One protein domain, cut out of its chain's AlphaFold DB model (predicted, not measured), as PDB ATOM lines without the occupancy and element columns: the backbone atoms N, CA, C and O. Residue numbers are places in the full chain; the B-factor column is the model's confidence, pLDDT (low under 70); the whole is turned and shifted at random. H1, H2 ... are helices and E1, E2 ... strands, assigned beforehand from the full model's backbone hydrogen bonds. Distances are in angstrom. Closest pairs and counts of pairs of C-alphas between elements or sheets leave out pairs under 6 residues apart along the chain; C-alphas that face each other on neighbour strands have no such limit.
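What this domain is: This is residues 58 to 163 of the 181 residues of an uncharacterized protein of Paraburkholderia unamae (UniProt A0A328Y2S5). Two long helices, H1 and H4, meet at their ends in a wide V, with H2, H3 and the antiparallel strands E1 and E2 gathered near the corner; residues 147 to 163 of H4 stick out. The 106 printed residues, mostly helix, include H1, E1, H2, H3, E2, H4 in order; the whole is loose, radius of gyration of the C-alphas 16.2 A, spanning 59 by 35 by 22 A.

How they stand to each other: Start with H1, residues 58 to 77: its residues 67 to 74 alone touch H3, residues 111 to 122, closest C-alphas Val 70 and Phe 114, 6.5 A, at a steep tilt of 59 degrees. Between E1, residues 79 to 81, and E2, residues 137 to 139, find N 80 and O 138 within hydrogen-bond range, 2.8 A. H2, residues 89 to 99, touches residues 111 to 115 of H3 alone, about perpendicular at 84 degrees, closest C-alphas Phe 93 and Met 111, 6.6 A. H4, residues 140 to 163, and H1 only just touch, only at their ends, with 3 pairs of C-alphas within 8 A, the closest Ala 77 and Asp 141, 5.6 A. In H1, H2, H3 and H4 every O i to N i+4 pair is within hydrogen-bond range.

Where its parts are: Find C-alpha 58 at (227.869, 142.231, 230.209), where H1 begins its 28.8 A. E1 measures 6.9 A, H2 15.3 A, H3 16.4 A, E2 6.5 A; H4 runs 34.2 A to C-alpha 163 at (230.938, 195.766, 254.574).

The domain as a whole: The C-alphas farthest apart, Arg 58 and Ala 162, are 58.9 A apart; the printed part has no cut. The links H2 to H3 and H3 to E2 are long; pLDDT is under 70 in 38 residues, among them 138 to 163.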
ATOM      1  N   ARG A  58     227.785 141.339 229.047       85.12
ATOM      2  CA  ARG A  58     227.869 142.231 230.209       85.12
ATOM      3  C   ARG A  58     228.298 143.648 229.804       85.12
ATOM      4  O   ARG A  58     227.556 144.602 230.035       85.12
ATOM      5  N   LYS A  59     229.395 143.783 229.050       85.56
ATOM      6  CA  LYS A  59     229.876 145.080 228.528       85.56
ATOM      7  C   LYS A  59     228.835 145.813 227.678       85.56
ATOM      8  O   LYS A  59     228.757 147.043 227.702       85.56
ATOM      9  N   ARG A  60     228.025 145.084 226.901       86.94
ATOM     10  CA  ARG A  60     226.948 145.680 226.094       86.94
ATOM     11  C   ARG A  60     225.840 146.259 226.974       86.94
ATOM     12  O   ARG A  60     225.364 147.354 226.673       86.94
ATOM     13  N   ILE A  61     225.452 145.547 228.030       85.75
ATOM     14  CA  ILE A  61     224.439 145.993 228.994       85.75
ATOM     15  C   ILE A  61     224.934 147.243 229.728       85.75
ATOM     16  O   ILE A  61     224.240 148.258 229.732       85.75
ATOM     17  N   GLU A  62     226.166 147.223 230.235       87.56
ATOM     18  CA  GLU A  62     226.791 148.370 230.908       87.56
ATOM     19  C   GLU A  62     226.846 149.601 229.992       87.56
ATOM     20  O   GLU A  62     226.441 150.703 230.370       87.56
ATOM     21  N   ARG A  63     227.262 149.421 228.733       87.56
ATOM     22  CA  ARG A  63     227.286 150.509 227.746       87.56
ATOM     23  C   ARG A  63     225.893 151.076 227.474       87.56
ATOM     24  O   ARG A  63     225.749 152.287 227.301       87.56
ATOM     25  N   ALA A  64     224.876 150.222 227.397       87.06
ATOM     26  CA  ALA A  64     223.496 150.659 227.213       87.06
ATOM     27  C   ALA A  64     222.991 151.439 228.436       87.06
ATOM     28  O   ALA A  64     222.383 152.496 228.267       87.06
ATOM     29  N   ALA A  65     223.317 150.985 229.649       87.44
ATOM     30  CA  ALA A  65     222.980 151.670 230.892       87.44
ATOM     31  C   ALA A  65     223.616 153.069 230.964       87.44
ATOM     32  O   ALA A  65     222.914 154.050 231.230       87.44
ATOM     33  N   ARG A  66     224.908 153.194 230.622       89.62
ATOM     34  CA  ARG A  66     225.603 154.491 230.537       89.62
ATOM     35  C   ARG A  66     224.931 155.441 229.548       89.62
ATOM     36  O   ARG A  66     224.648 156.588 229.888       89.62
ATOM     37  N   LYS A  67     224.585 154.963 228.347       89.25
ATOM     38  CA  LYS A  67     223.847 155.767 227.355       89.25
ATOM     39  C   LYS A  67     222.475 156.207 227.863       89.25
ATOM     40  O   LYS A  67     222.108 157.367 227.692       89.25
ATOM     41  N   ALA A  68     221.733 155.310 228.509       89.00
ATOM     42  CA  ALA A  68     220.413 155.610 229.057       89.00
ATOM     43  C   ALA A  68     220.468 156.659 230.179       89.00
ATOM     44  O   ALA A  68     219.547 157.462 230.318       89.00
ATOM     45  N   ARG A  69     221.547 156.693 230.971       89.19
ATOM     46  CA  ARG A  69     221.774 157.757 231.963       89.19
ATOM     47  C   ARG A  69     221.949 159.118 231.307       89.19
ATOM     48  O   ARG A  69     221.253 160.056 231.683       89.19
ATOM     49  N   VAL A  70     222.815 159.215 230.299       90.06
ATOM     50  CA  VAL A  70     223.010 160.477 229.570       90.06
ATOM     51  C   VAL A  70     221.711 160.920 228.895       90.06
ATOM     52  O   VAL A  70     221.350 162.086 228.991       90.06
ATOM     53  N   ALA A  71     220.966 159.999 228.279       87.56
ATOM     54  CA  ALA A  71     219.677 160.307 227.660       87.56
ATOM     55  C   ALA A  71     218.642 160.836 228.669       87.56
ATOM     56  O   ALA A  71     217.950 161.808 228.377       87.56
ATOM     57  N   ARG A  72     218.565 160.248 229.872       88.69
ATOM     58  CA  ARG A  72     217.707 160.753 230.956       88.69
ATOM     59  C   ARG A  72     218.106 162.154 231.399       88.69
ATOM     60  O   ARG A  72     217.244 163.015 231.521       88.69
ATOM     61  N   TRP A  73     219.403 162.396 231.579       89.12
ATOM     62  CA  TRP A  73     219.889 163.732 231.908       89.12
ATOM     63  C   TRP A  73     219.547 164.751 230.814       89.12
ATOM     64  O   TRP A  73     219.068 165.829 231.135       89.12
ATOM     65  N   ILE A  74     219.699 164.397 229.534       86.50
ATOM     66  CA  ILE A  74     219.291 165.248 228.402       86.50
ATOM     67  C   ILE A  74     217.783 165.536 228.453       86.50
ATOM     68  O   ILE A  74     217.378 166.681 228.280       86.50
ATOM     69  N   GLY A  75     216.950 164.530 228.731       82.12
ATOM     70  CA  GLY A  75     215.504 164.718 228.880       82.12
ATOM     71  C   GLY A  75     215.130 165.703 229.995       82.12
ATOM     72  O   GLY A  75     214.207 166.498 229.820       82.12
ATOM     73  N   ASN A  76     215.877 165.686 231.102       81.38
ATOM     74  CA  ASN A  76     215.645 166.555 232.258       81.38
ATOM     75  C   ASN A  76     216.215 167.966 232.056       81.38
ATOM     76  O   ASN A  76     215.492 168.944 232.197       81.38
ATOM     77  N   ALA A  77     217.493 168.074 231.687       78.56
ATOM     78  CA  ALA A  77     218.204 169.344 231.531       78.56
ATOM     79  C   ALA A  77     217.805 170.110 230.257       78.56
ATOM     80  O   ALA A  77     218.160 171.280 230.101       78.56
ATOM     81  N   ARG A  78     217.115 169.428 229.330       79.75
ATOM     82  CA  ARG A  78     216.630 169.942 228.042       79.75
ATOM     83  C   ARG A  78     217.665 170.810 227.311       79.75
ATOM     84  O   ARG A  78     217.370 171.947 226.948       79.75
ATOM     85  N   PRO A  79     218.893 170.304 227.079       80.50
ATOM     86  CA  PRO A  79     219.852 171.025 226.268       80.50
ATOM     87  C   PRO A  79     219.300 171.167 224.849       80.50
ATOM     88  O   PRO A  79     218.888 170.186 224.235       80.50
ATOM     89  N   ARG A  80     219.303 172.385 224.316       78.38
ATOM     90  CA  ARG A  80     218.883 172.691 222.946       78.38
ATOM     91  C   ARG A  80     220.036 173.285 222.158       78.38
ATOM     92  O   ARG A  80     220.806 174.089 222.685       78.38
ATOM     93  N   TYR A  81     220.155 172.883 220.899       81.06
ATOM     94  CA  TYR A  81     221.107 173.494 219.980       81.06
ATOM     95  C   TYR A  81     220.697 174.943 219.703       81.06
ATOM     96  O   TYR A  81     219.551 175.207 219.345       81.06
ATOM     97  N   VAL A  82     221.635 175.872 219.878       76.19
ATOM     98  CA  VAL A  82     221.440 177.298 219.603       76.19
ATOM     99  C   VAL A  82     222.665 177.794 218.835       76.19
ATOM    100  O   VAL A  82     223.753 177.854 219.417       76.19
ATOM    101  N   PRO A  83     222.525 178.139 217.542       71.88
ATOM    102  CA  PRO A  83     223.607 178.736 216.768       71.88
ATOM    103  C   PRO A  83     224.186 179.965 217.481       71.88
ATOM    104  O   PRO A  83     223.440 180.807 217.972       71.88
ATOM    105  N   GLY A  84     225.513 180.059 217.566       68.94
ATOM    106  CA  GLY A  84     226.202 181.167 218.241       68.94
ATOM    107  C   GLY A  84     226.285 181.061 219.770       68.94
ATOM    108  O   GLY A  84     227.042 181.813 220.381       68.94
ATOM    109  N   ALA A  85     225.589 180.112 220.408       74.44
ATOM    110  CA  ALA A  85     225.809 179.839 221.825       74.44
ATOM    111  C   ALA A  85     227.214 179.259 222.054       74.44
ATOM    112  O   ALA A  85     227.747 178.511 221.235       74.44
ATOM    113  N   MET A  86     227.811 179.579 223.201       76.31
ATOM    114  CA  MET A  86     229.126 179.070 223.584       76.31
ATOM    115  C   MET A  86     229.066 178.490 224.987       76.31
ATOM    116  O   MET A  86     229.293 179.182 225.978       76.31
ATOM    117  N   THR A  87     228.806 177.190 225.066       81.06
ATOM    118  CA  THR A  87     228.778 176.474 226.339       81.06
ATOM    119  C   THR A  87     229.962 175.531 226.429       81.06
ATOM    120  O   THR A  87     230.254 174.767 225.512       81.06
ATOM    121  N   SER A  88     230.680 175.576 227.549       83.19
ATOM    122  CA  SER A  88     231.797 174.665 227.793       83.19
ATOM    123  C   SER A  88     231.290 173.230 227.907       83.19
ATOM    124  O   SER A  88     230.509 172.916 228.807       83.19
ATOM    125  N   GLY A  89     231.789 172.328 227.054       82.69
ATOM    126  CA  GLY A  89     231.483 170.903 227.170       82.69
ATOM    127  C   GLY A  89     231.915 170.347 228.528       82.69
ATOM    128  O   GLY A  89     231.192 169.559 229.134       82.69
ATOM    129  N   LYS A  90     233.065 170.802 229.054       84.69
ATOM    130  CA  LYS A  90     233.534 170.434 230.404       84.69
ATOM    131  C   LYS A  90     232.556 170.894 231.485       84.69
ATOM    132  O   LYS A  90     232.325 170.152 232.434       84.69
ATOM    133  N   GLY A  91     231.976 172.086 231.328       83.31
ATOM    134  CA  GLY A  91     230.950 172.610 232.231       83.31
ATOM    135  C   GLY A  91     229.690 171.744 232.238       83.31
ATOM    136  O   GLY A  91     229.242 171.336 233.306       83.31
ATOM    137  N   LEU A  92     229.192 171.372 231.054       85.88
ATOM    138  CA  LEU A  92     228.041 170.471 230.914       85.88
ATOM    139  C   LEU A  92     228.305 169.096 231.529       85.88
ATOM    140  O   LEU A  92     227.447 168.539 232.204       85.88
ATOM    141  N   PHE A  93     229.506 168.554 231.343       87.62
ATOM    142  CA  PHE A  93     229.869 167.272 231.939       87.62
ATOM    143  C   PHE A  93     230.009 167.343 233.464       87.62
ATOM    144  O   PHE A  93     229.593 166.421 234.166       87.62
ATOM    145  N   ALA A  94     230.554 168.437 233.999       85.75
ATOM    146  CA  ALA A  94     230.602 168.660 235.441       85.75
ATOM    147  C   ALA A  94     229.189 168.743 236.041       85.75
ATOM    148  O   ALA A  94     228.926 168.176 237.101       85.75
ATOM    149  N   GLU A  95     228.262 169.396 235.344       85.06
ATOM    150  CA  GLU A  95     226.861 169.461 235.745       85.06
ATOM    151  C   GLU A  95     226.147 168.111 235.656       85.06
ATOM    152  O   GLU A  95     225.444 167.731 236.596       85.06
ATOM    153  N   PHE A  96     226.382 167.347 234.588       87.81
ATOM    154  CA  PHE A  96     225.922 165.967 234.471       87.81
ATOM    155  C   PHE A  96     226.377 165.129 235.672       87.81
ATOM    156  O   PHE A  96     225.549 164.500 236.325       87.81
ATOM    157  N   ARG A  97     227.666 165.179 236.036       88.25
ATOM    158  CA  ARG A  97     228.195 164.440 237.197       88.25
ATOM    159  C   ARG A  97     227.590 164.896 238.524       88.25
ATOM    160  O   ARG A  97     227.350 164.064 239.389       88.25
ATOM    161  N   ARG A  98     227.341 166.200 238.686       84.69
ATOM    162  CA  ARG A  98     226.719 166.763 239.896       84.69
ATOM    163  C   ARG A  98     225.274 166.295 240.067       84.69
ATOM    164  O   ARG A  98     224.848 166.028 241.181       84.69
ATOM    165  N   THR A  99     224.517 166.252 238.974       83.44
ATOM    166  CA  THR A  99     223.071 165.962 238.983       83.44
ATOM    167  C   THR A  99     222.751 164.481 238.797       83.44
ATOM    168  O   THR A  99     221.652 164.046 239.118       83.44
ATOM    169  N   THR A 100     223.715 163.700 238.309       84.12
ATOM    170  CA  THR A 100     223.585 162.260 238.060       84.12
ATOM    171  C   THR A 100     224.717 161.510 238.775       84.12
ATOM    172  O   THR A 100     225.644 161.020 238.120       84.12
ATOM    173  N   PRO A 101     224.697 161.441 240.120       79.44
ATOM    174  CA  PRO A 101     225.732 160.741 240.869       79.44
ATOM    175  C   PRO A 101     225.786 159.254 240.489       79.44
ATOM    176  O   PRO A 101     224.781 158.607 240.176       79.44
ATOM    177  N   CYS A 102     227.001 158.714 240.481       79.94
ATOM    178  CA  CYS A 102     227.261 157.302 240.223       79.94
ATOM    179  C   CYS A 102     227.514 156.610 241.560       79.94
ATOM    180  O   CYS A 102     228.302 157.112 242.357       79.94
ATOM    181  N   THR A 103     226.849 155.483 241.801       76.50
ATOM    182  CA  THR A 103     227.087 154.643 242.986       76.50
ATOM    183  C   THR A 103     228.162 153.592 242.724       76.50
ATOM    184  O   THR A 103     228.813 153.139 243.661       76.50
ATOM    185  N   HIS A 104     228.384 153.242 241.454       75.19
ATOM    186  CA  HIS A 104     229.389 152.276 241.019       75.19
ATOM    187  C   HIS A 104     230.203 152.809 239.836       75.19
ATOM    188  O   HIS A 104     229.679 153.527 238.980       75.19
ATOM    189  N   GLU A 105     231.477 152.413 239.771       71.94
ATOM    190  CA  GLU A 105     232.411 152.793 238.701       71.94
ATOM    191  C   GLU A 105     231.937 152.323 237.315       71.94
ATOM    192  O   GLU A 105     232.064 153.052 236.335       71.94
ATOM    193  N   ASP A 106     231.284 151.160 237.227       69.81
ATOM    194  CA  ASP A 106     230.760 150.612 235.962       69.81
ATOM    195  C   ASP A 106     229.660 151.500 235.334       69.81
ATOM    196  O   ASP A 106     229.402 151.471 234.120       69.81
ATOM    197  N   GLU A 107     229.027 152.338 236.161       71.19
ATOM    198  CA  GLU A 107     228.018 153.312 235.754       71.19
ATOM    199  C   GLU A 107     228.602 154.690 235.417       71.19
ATOM    200  O   GLU A 107     227.856 155.570 234.957       71.19
ATOM    201  N   ALA A 108     229.899 154.898 235.669       85.19
ATOM    202  CA  ALA A 108     230.574 156.156 235.411       85.19
ATOM    203  C   ALA A 108     230.643 156.399 233.903       85.19
ATOM    204  O   ALA A 108     231.147 155.593 233.123       85.19
ATOM    205  N   VAL A 109     230.110 157.540 233.476       88.25
ATOM    206  CA  VAL A 109     230.158 157.949 232.073       88.25
ATOM    207  C   VAL A 109     231.414 158.775 231.862       88.25
ATOM    208  O   VAL A 109     231.615 159.792 232.526       88.25
ATOM    209  N   SER A 110     232.247 158.364 230.912       90.31
ATOM    210  CA  SER A 110     233.417 159.150 230.533       90.31
ATOM    211  C   SER A 110     233.014 160.418 229.770       90.31
ATOM    212  O   SER A 110     231.998 160.467 229.073       90.31
ATOM    213  N   MET A 111     233.848 161.454 229.849       89.12
ATOM    214  CA  MET A 111     233.625 162.706 229.117       89.12
ATOM    215  C   MET A 111     233.436 162.494 227.594       89.12
ATOM    216  O   MET A 111     232.492 163.050 227.026       89.12
ATOM    217  N   PRO A 112     234.244 161.662 226.903       89.00
ATOM    218  CA  PRO A 112     234.017 161.367 225.488       89.00
ATOM    219  C   PRO A 112     232.673 160.678 225.207       89.00
ATOM    220  O   PRO A 112     232.004 161.042 224.239       89.00
ATOM    221  N   GLU A 113     232.247 159.724 226.045       90.12
ATOM    222  CA  GLU A 113     230.950 159.041 225.903       90.12
ATOM    223  C   GLU A 113     229.773 160.005 226.099       90.12
ATOM    224  O   GLU A 113     228.803 159.956 225.334       90.12
ATOM    225  N   PHE A 114     229.875 160.908 227.079       90.69
ATOM    226  CA  PHE A 114     228.894 161.965 227.310       90.69
ATOM    227  C   PHE A 114     228.762 162.865 226.078       90.69
ATOM    228  O   PHE A 114     227.672 162.995 225.518       90.69
ATOM    229  N   MET A 115     229.879 163.410 225.584       88.00
ATOM    230  CA  MET A 115     229.879 164.303 224.422       88.00
ATOM    231  C   MET A 115     229.403 163.603 223.146       88.00
ATOM    232  O   MET A 115     228.715 164.211 222.329       88.00
ATOM    233  N   ALA A 116     229.747 162.327 222.950       87.81
ATOM    234  CA  ALA A 116     229.257 161.546 221.819       87.81
ATOM    235  C   ALA A 116     227.735 161.364 221.881       87.81
ATOM    236  O   ALA A 116     227.053 161.578 220.882       87.81
ATOM    237  N   THR A 117     227.196 161.026 223.053       88.19
ATOM    238  CA  THR A 117     225.751 160.831 223.238       88.19
ATOM    239  C   THR A 117     224.986 162.146 223.084       88.19
ATOM    240  O   THR A 117     223.955 162.169 222.420       88.19
ATOM    241  N   LEU A 118     225.533 163.254 223.596       86.25
ATOM    242  CA  LEU A 118     224.966 164.594 223.438       86.25
ATOM    243  C   LEU A 118     224.880 165.012 221.961       86.25
ATOM    244  O   LEU A 118     223.831 165.467 221.514       86.25
ATOM    245  N   ARG A 119     225.948 164.796 221.178       85.12
ATOM    246  CA  ARG A 119     225.948 165.055 219.724       85.12
ATOM    247  C   ARG A 119     224.953 164.178 218.972       85.12
ATOM    248  O   ARG A 119     224.335 164.632 218.022       85.12
ATOM    249  N   VAL A 120     224.784 162.918 219.369       84.56
ATOM    250  CA  VAL A 120     223.785 162.047 218.731       84.56
ATOM    251  C   VAL A 120     222.367 162.531 219.037       84.56
ATOM    252  O   VAL A 120     221.544 162.567 218.130       84.56
ATOM    253  N   ALA A 121     222.093 162.928 220.279       82.62
ATOM    254  CA  ALA A 121     220.764 163.359 220.705       82.62
ATOM    255  C   ALA A 121     220.343 164.718 220.123       82.62
ATOM    256  O   ALA A 121     219.180 164.890 219.779       82.62
ATOM    257  N   LEU A 122     221.272 165.673 220.010       78.75
ATOM    258  CA  LEU A 122     220.977 167.042 219.559       78.75
ATOM    259  C   LEU A 122     221.346 167.312 218.090       78.75
ATOM    260  O   LEU A 122     221.044 168.384 217.573       78.75
ATOM    261  N   GLY A 123     221.999 166.363 217.416       77.06
ATOM    262  CA  GLY A 123     222.413 166.476 216.017       77.06
ATOM    263  C   GLY A 123     223.923 166.665 215.812       77.06
ATOM    264  O   GLY A 123     224.666 167.106 216.689       77.06
ATOM    265  N   ARG A 124     224.397 166.315 214.606       65.50
ATOM    266  CA  ARG A 124     225.830 166.140 214.279       65.50
ATOM    267  C   ARG A 124     226.704 167.402 214.426       65.50
ATOM    268  O   ARG A 124     227.915 167.249 214.560       65.50
ATOM    269  N   ASN A 125     226.126 168.605 214.493       64.44
ATOM    270  CA  ASN A 125     226.863 169.877 214.444       64.44
ATOM    271  C   ASN A 125     226.718 170.724 215.716       64.44
ATOM    272  O   ASN A 125     226.294 171.872 215.669       64.44
ATOM    273  N   LEU A 126     227.111 170.167 216.864       69.25
ATOM    274  CA  LEU A 126     227.191 170.937 218.114       69.25
ATOM    275  C   LEU A 126     228.505 171.704 218.288       69.25
ATOM    276  O   LEU A 126     228.632 172.437 219.262       69.25
ATOM    277  N   ALA A 127     229.507 171.495 217.434       64.69
ATOM    278  CA  ALA A 127     230.813 172.126 217.600       64.69
ATOM    279  C   ALA A 127     230.729 173.636 217.333       64.69
ATOM    280  O   ALA A 127     230.150 174.051 216.332       64.69
ATOM    281  N   ALA A 128     231.329 174.445 218.209       62.44
ATOM    282  CA  ALA A 128     231.579 175.849 217.904       62.44
ATOM    283  C   ALA A 128     232.815 175.933 216.984       62.44
ATOM    284  O   ALA A 128     233.872 175.441 217.394       62.44
ATOM    285  N   PRO A 129     232.708 176.509 215.769       57.94
ATOM    286  CA  PRO A 129     233.783 176.484 214.770       57.94
ATOM    287  C   PRO A 129     235.083 177.152 215.247       57.94
ATOM    288  O   PRO A 129     236.157 176.737 214.828       57.94
ATOM    289  N   ASP A 130     235.000 178.082 216.204       63.09
ATOM    290  CA  ASP A 130     236.144 178.914 216.603       63.09
ATOM    291  C   ASP A 130     236.708 178.601 217.996       63.09
ATOM    292  O   ASP A 130     237.691 179.215 218.415       63.09
ATOM    293  N   ARG A 131     236.108 177.667 218.754       62.62
ATOM    294  CA  ARG A 131     236.595 177.310 220.100       62.62
ATOM    295  C   ARG A 131     236.557 175.809 220.390       62.62
ATOM    296  O   ARG A 131     235.485 175.263 220.683       62.62
ATOM    297  N   PRO A 132     237.722 175.134 220.420       66.50
ATOM    298  CA  PRO A 132     237.783 173.725 220.773       66.50
ATOM    299  C   PRO A 132     237.293 173.505 222.212       66.50
ATOM    300  O   PRO A 132     237.688 174.200 223.146       66.50
ATOM    301  N   GLY A 133     236.408 172.522 222.393       69.69
ATOM    302  CA  GLY A 133     235.822 172.181 223.696       69.69
ATOM    303  C   GLY A 133     234.541 172.944 224.062       69.69
ATOM    304  O   GLY A 133     233.913 172.605 225.069       69.69
ATOM    305  N   CYS A 134     234.120 173.911 223.244       71.88
ATOM    306  CA  CYS A 134     232.816 174.558 223.348       71.88
ATOM    307  C   CYS A 134     231.783 173.870 222.445       71.88
ATOM    308  O   CYS A 134     232.109 173.340 221.380       71.88
ATOM    309  N   VAL A 135     230.527 173.892 222.881       79.44
ATOM    310  CA  VAL A 135     229.372 173.441 222.111       79.44
ATOM    311  C   VAL A 135     228.303 174.522 222.025       79.44
ATOM    312  O   VAL A 135     228.075 175.268 222.979       79.44
ATOM    313  N   ALA A 136     227.633 174.575 220.878       77.81
ATOM    314  CA  ALA A 136     226.562 175.512 220.561       77.81
ATOM    315  C   ALA A 136     225.218 175.053 221.143       77.81
ATOM    316  O   ALA A 136     224.274 174.729 220.427       77.81
ATOM    317  N   VAL A 137     225.158 174.942 222.469       76.00
ATOM    318  CA  VAL A 137     223.997 174.422 223.205       76.00
ATOM    319  C   VAL A 137     223.680 175.332 224.382       76.00
ATOM    320  O   VAL A 137     224.596 175.758 225.076       76.00
ATOM    321  N   ILE A 138     222.401 175.568 224.657       68.62
ATOM    322  CA  ILE A 138     221.921 176.123 225.929       68.62
ATOM    323  C   ILE A 138     221.180 175.003 226.658       68.62
ATOM    324  O   ILE A 138     220.298 174.384 226.071       68.62
ATOM    325  N   ALA A 139     221.541 174.715 227.906       62.84
ATOM    326  CA  ALA A 139     220.721 173.883 228.785       62.84
ATOM    327  C   ALA A 139     219.912 174.818 229.685       62.84
ATOM    328  O   ALA A 139     220.501 175.661 230.359       62.84
ATOM    329  N   ASP A 140     218.584 174.705 229.650       57.59
ATOM    330  CA  ASP A 140     217.674 175.642 230.329       57.59
ATOM    331  C   ASP A 140     217.872 175.620 231.866       57.59
ATOM    332  O   ASP A 140     217.745 176.649 232.530       57.59
ATOM    333  N   ASP A 141     218.334 174.496 232.428       49.75
ATOM    334  CA  ASP A 141     218.714 174.388 233.849       49.75
ATOM    335  C   ASP A 141     220.170 174.835 234.125       49.75
ATOM    336  O   ASP A 141     220.480 175.411 235.167       49.75
ATOM    337  N   ALA A 142     221.075 174.670 233.154       44.31
ATOM    338  CA  ALA A 142     222.463 175.136 233.260       44.31
ATOM    339  C   ALA A 142     222.569 176.663 233.168       44.31
ATOM    340  O   ALA A 142     223.412 177.273 233.825       44.31
ATOM    341  N   ALA A 143     221.714 177.282 232.347       43.16
ATOM    342  CA  ALA A 143     221.565 178.727 232.256       43.16
ATOM    343  C   ALA A 143     221.033 179.285 233.579       43.16
ATOM    344  O   ALA A 143     221.605 180.241 234.093       43.16
ATOM    345  N   SER A 144     220.047 178.615 234.181       40.25
ATOM    346  CA  SER A 144     219.509 178.966 235.497       40.25
ATOM    347  C   SER A 144     220.569 178.838 236.595       40.25
ATOM    348  O   SER A 144     220.756 179.760 237.376       40.25
ATOM    349  N   VAL A 145     221.367 177.767 236.625       43.53
ATOM    350  CA  VAL A 145     222.418 177.602 237.646       43.53
ATOM    351  C   VAL A 145     223.635 178.502 237.398       43.53
ATOM    352  O   VAL A 145     224.254 178.965 238.356       43.53
ATOM    353  N   ALA A 146     224.006 178.782 236.147       45.50
ATOM    354  CA  ALA A 146     225.068 179.736 235.826       45.50
ATOM    355  C   ALA A 146     224.645 181.180 236.130       45.50
ATOM    356  O   ALA A 146     225.464 181.953 236.625       45.50
ATOM    357  N   GLN A 147     223.378 181.524 235.891       45.91
ATOM    358  CA  GLN A 147     222.794 182.809 236.252       45.91
ATOM    359  C   GLN A 147     222.658 182.947 237.770       45.91
ATOM    360  O   GLN A 147     223.207 183.892 238.318       45.91
ATOM    361  N   VAL A 148     222.118 181.947 238.473       48.22
ATOM    362  CA  VAL A 148     222.059 181.919 239.947       48.22
ATOM    363  C   VAL A 148     223.457 181.964 240.571       48.22
ATOM    364  O   VAL A 148     223.652 182.593 241.605       48.22
ATOM    365  N   ARG A 149     224.478 181.342 239.965       49.69
ATOM    366  CA  ARG A 149     225.870 181.458 240.441       49.69
ATOM    367  C   ARG A 149     226.454 182.846 240.198       49.69
ATOM    368  O   ARG A 149     227.151 183.343 241.076       49.69
ATOM    369  N   ARG A 150     226.178 183.472 239.048       50.16
ATOM    370  CA  ARG A 150     226.574 184.864 238.776       50.16
ATOM    371  C   ARG A 150     225.881 185.830 239.730       50.16
ATOM    372  O   ARG A 150     226.555 186.679 240.292       50.16
ATOM    373  N   GLU A 151     224.590 185.647 239.976       49.31
ATOM    374  CA  GLU A 151     223.804 186.437 240.926       49.31
ATOM    375  C   GLU A 151     224.282 186.212 242.364       49.31
ATOM    376  O   GLU A 151     224.488 187.174 243.091       49.31
ATOM    377  N   LYS A 152     224.582 184.973 242.771       46.25
ATOM    378  CA  LYS A 152     225.135 184.682 244.103       46.25
ATOM    379  C   LYS A 152     226.525 185.292 244.310       46.25
ATOM    380  O   LYS A 152     226.800 185.794 245.393       46.25
ATOM    381  N   HIS A 153     227.398 185.254 243.301       51.44
ATOM    382  CA  HIS A 153     228.701 185.922 243.370       51.44
ATOM    383  C   HIS A 153     228.574 187.449 243.344       51.44
ATOM    384  O   HIS A 153     229.312 188.110 244.061       51.44
ATOM    385  N   ALA A 154     227.629 188.002 242.578       49.97
ATOM    386  CA  ALA A 154     227.345 189.436 242.576       49.97
ATOM    387  C   ALA A 154     226.787 189.906 243.927       49.97
ATOM    388  O   ALA A 154     227.218 190.932 244.431       49.97
ATOM    389  N   LEU A 155     225.890 189.134 244.549       50.31
ATOM    390  CA  LEU A 155     225.360 189.411 245.886       50.31
ATOM    391  C   LEU A 155     226.426 189.266 246.979       50.31
ATOM    392  O   LEU A 155     226.422 190.044 247.923       50.31
ATOM    393  N   GLY A 156     227.349 188.304 246.847       49.97
ATOM    394  CA  GLY A 156     228.513 188.193 247.732       49.97
ATOM    395  C   GLY A 156     229.455 189.391 247.605       49.97
ATOM    396  O   GLY A 156     229.820 189.974 248.613       49.97
ATOM    397  N   ALA A 157     229.762 189.817 246.376       52.78
ATOM    398  CA  ALA A 157     230.584 191.001 246.126       52.78
ATOM    399  C   ALA A 157     229.914 192.297 246.616       52.78
ATOM    400  O   ALA A 157     230.570 193.120 247.233       52.78
ATOM    401  N   LEU A 158     228.598 192.451 246.425       50.59
ATOM    402  CA  LEU A 158     227.822 193.572 246.971       50.59
ATOM    403  C   LEU A 158     227.782 193.572 248.506       50.59
ATOM    404  O   LEU A 158     227.751 194.639 249.108       50.59
ATOM    405  N   ALA A 159     227.764 192.397 249.143       55.47
ATOM    406  CA  ALA A 159     227.819 192.285 250.598       55.47
ATOM    407  C   ALA A 159     229.218 192.606 251.151       55.47
ATOM    408  O   ALA A 159     229.317 193.275 252.177       55.47
ATOM    409  N   ASP A 160     230.278 192.180 250.461       54.09
ATOM    410  CA  ASP A 160     231.662 192.507 250.817       54.09
ATOM    411  C   ASP A 160     231.961 194.005 250.592       54.09
ATOM    412  O   ASP A 160     232.565 194.635 251.459       54.09
ATOM    413  N   ASP A 161     231.461 194.609 249.507       53.38
ATOM    414  CA  ASP A 161     231.573 196.055 249.251       53.38
ATOM    415  C   ASP A 161     230.749 196.877 250.259       53.38
ATOM    416  O   ASP A 161     231.222 197.891 250.766       53.38
ATOM    417  N   ALA A 162     229.543 196.427 250.632       55.06
ATOM    418  CA  ALA A 162     228.750 197.082 251.675       55.06
ATOM    419  C   ALA A 162     229.405 196.988 253.067       55.06
ATOM    420  O   ALA A 162     229.277 197.914 253.864       55.06
ATOM    421  N   MET A 163     230.122 195.897 253.360       52.31
ATOM    422  CA  MET A 163     230.938 195.766 254.574       52.31
ATOM    423  C   MET A 163     232.198 196.641 254.531       52.31
ATOM    424  O   MET A 163     232.629 197.119 255.577       52.31
TER     425      MET A 163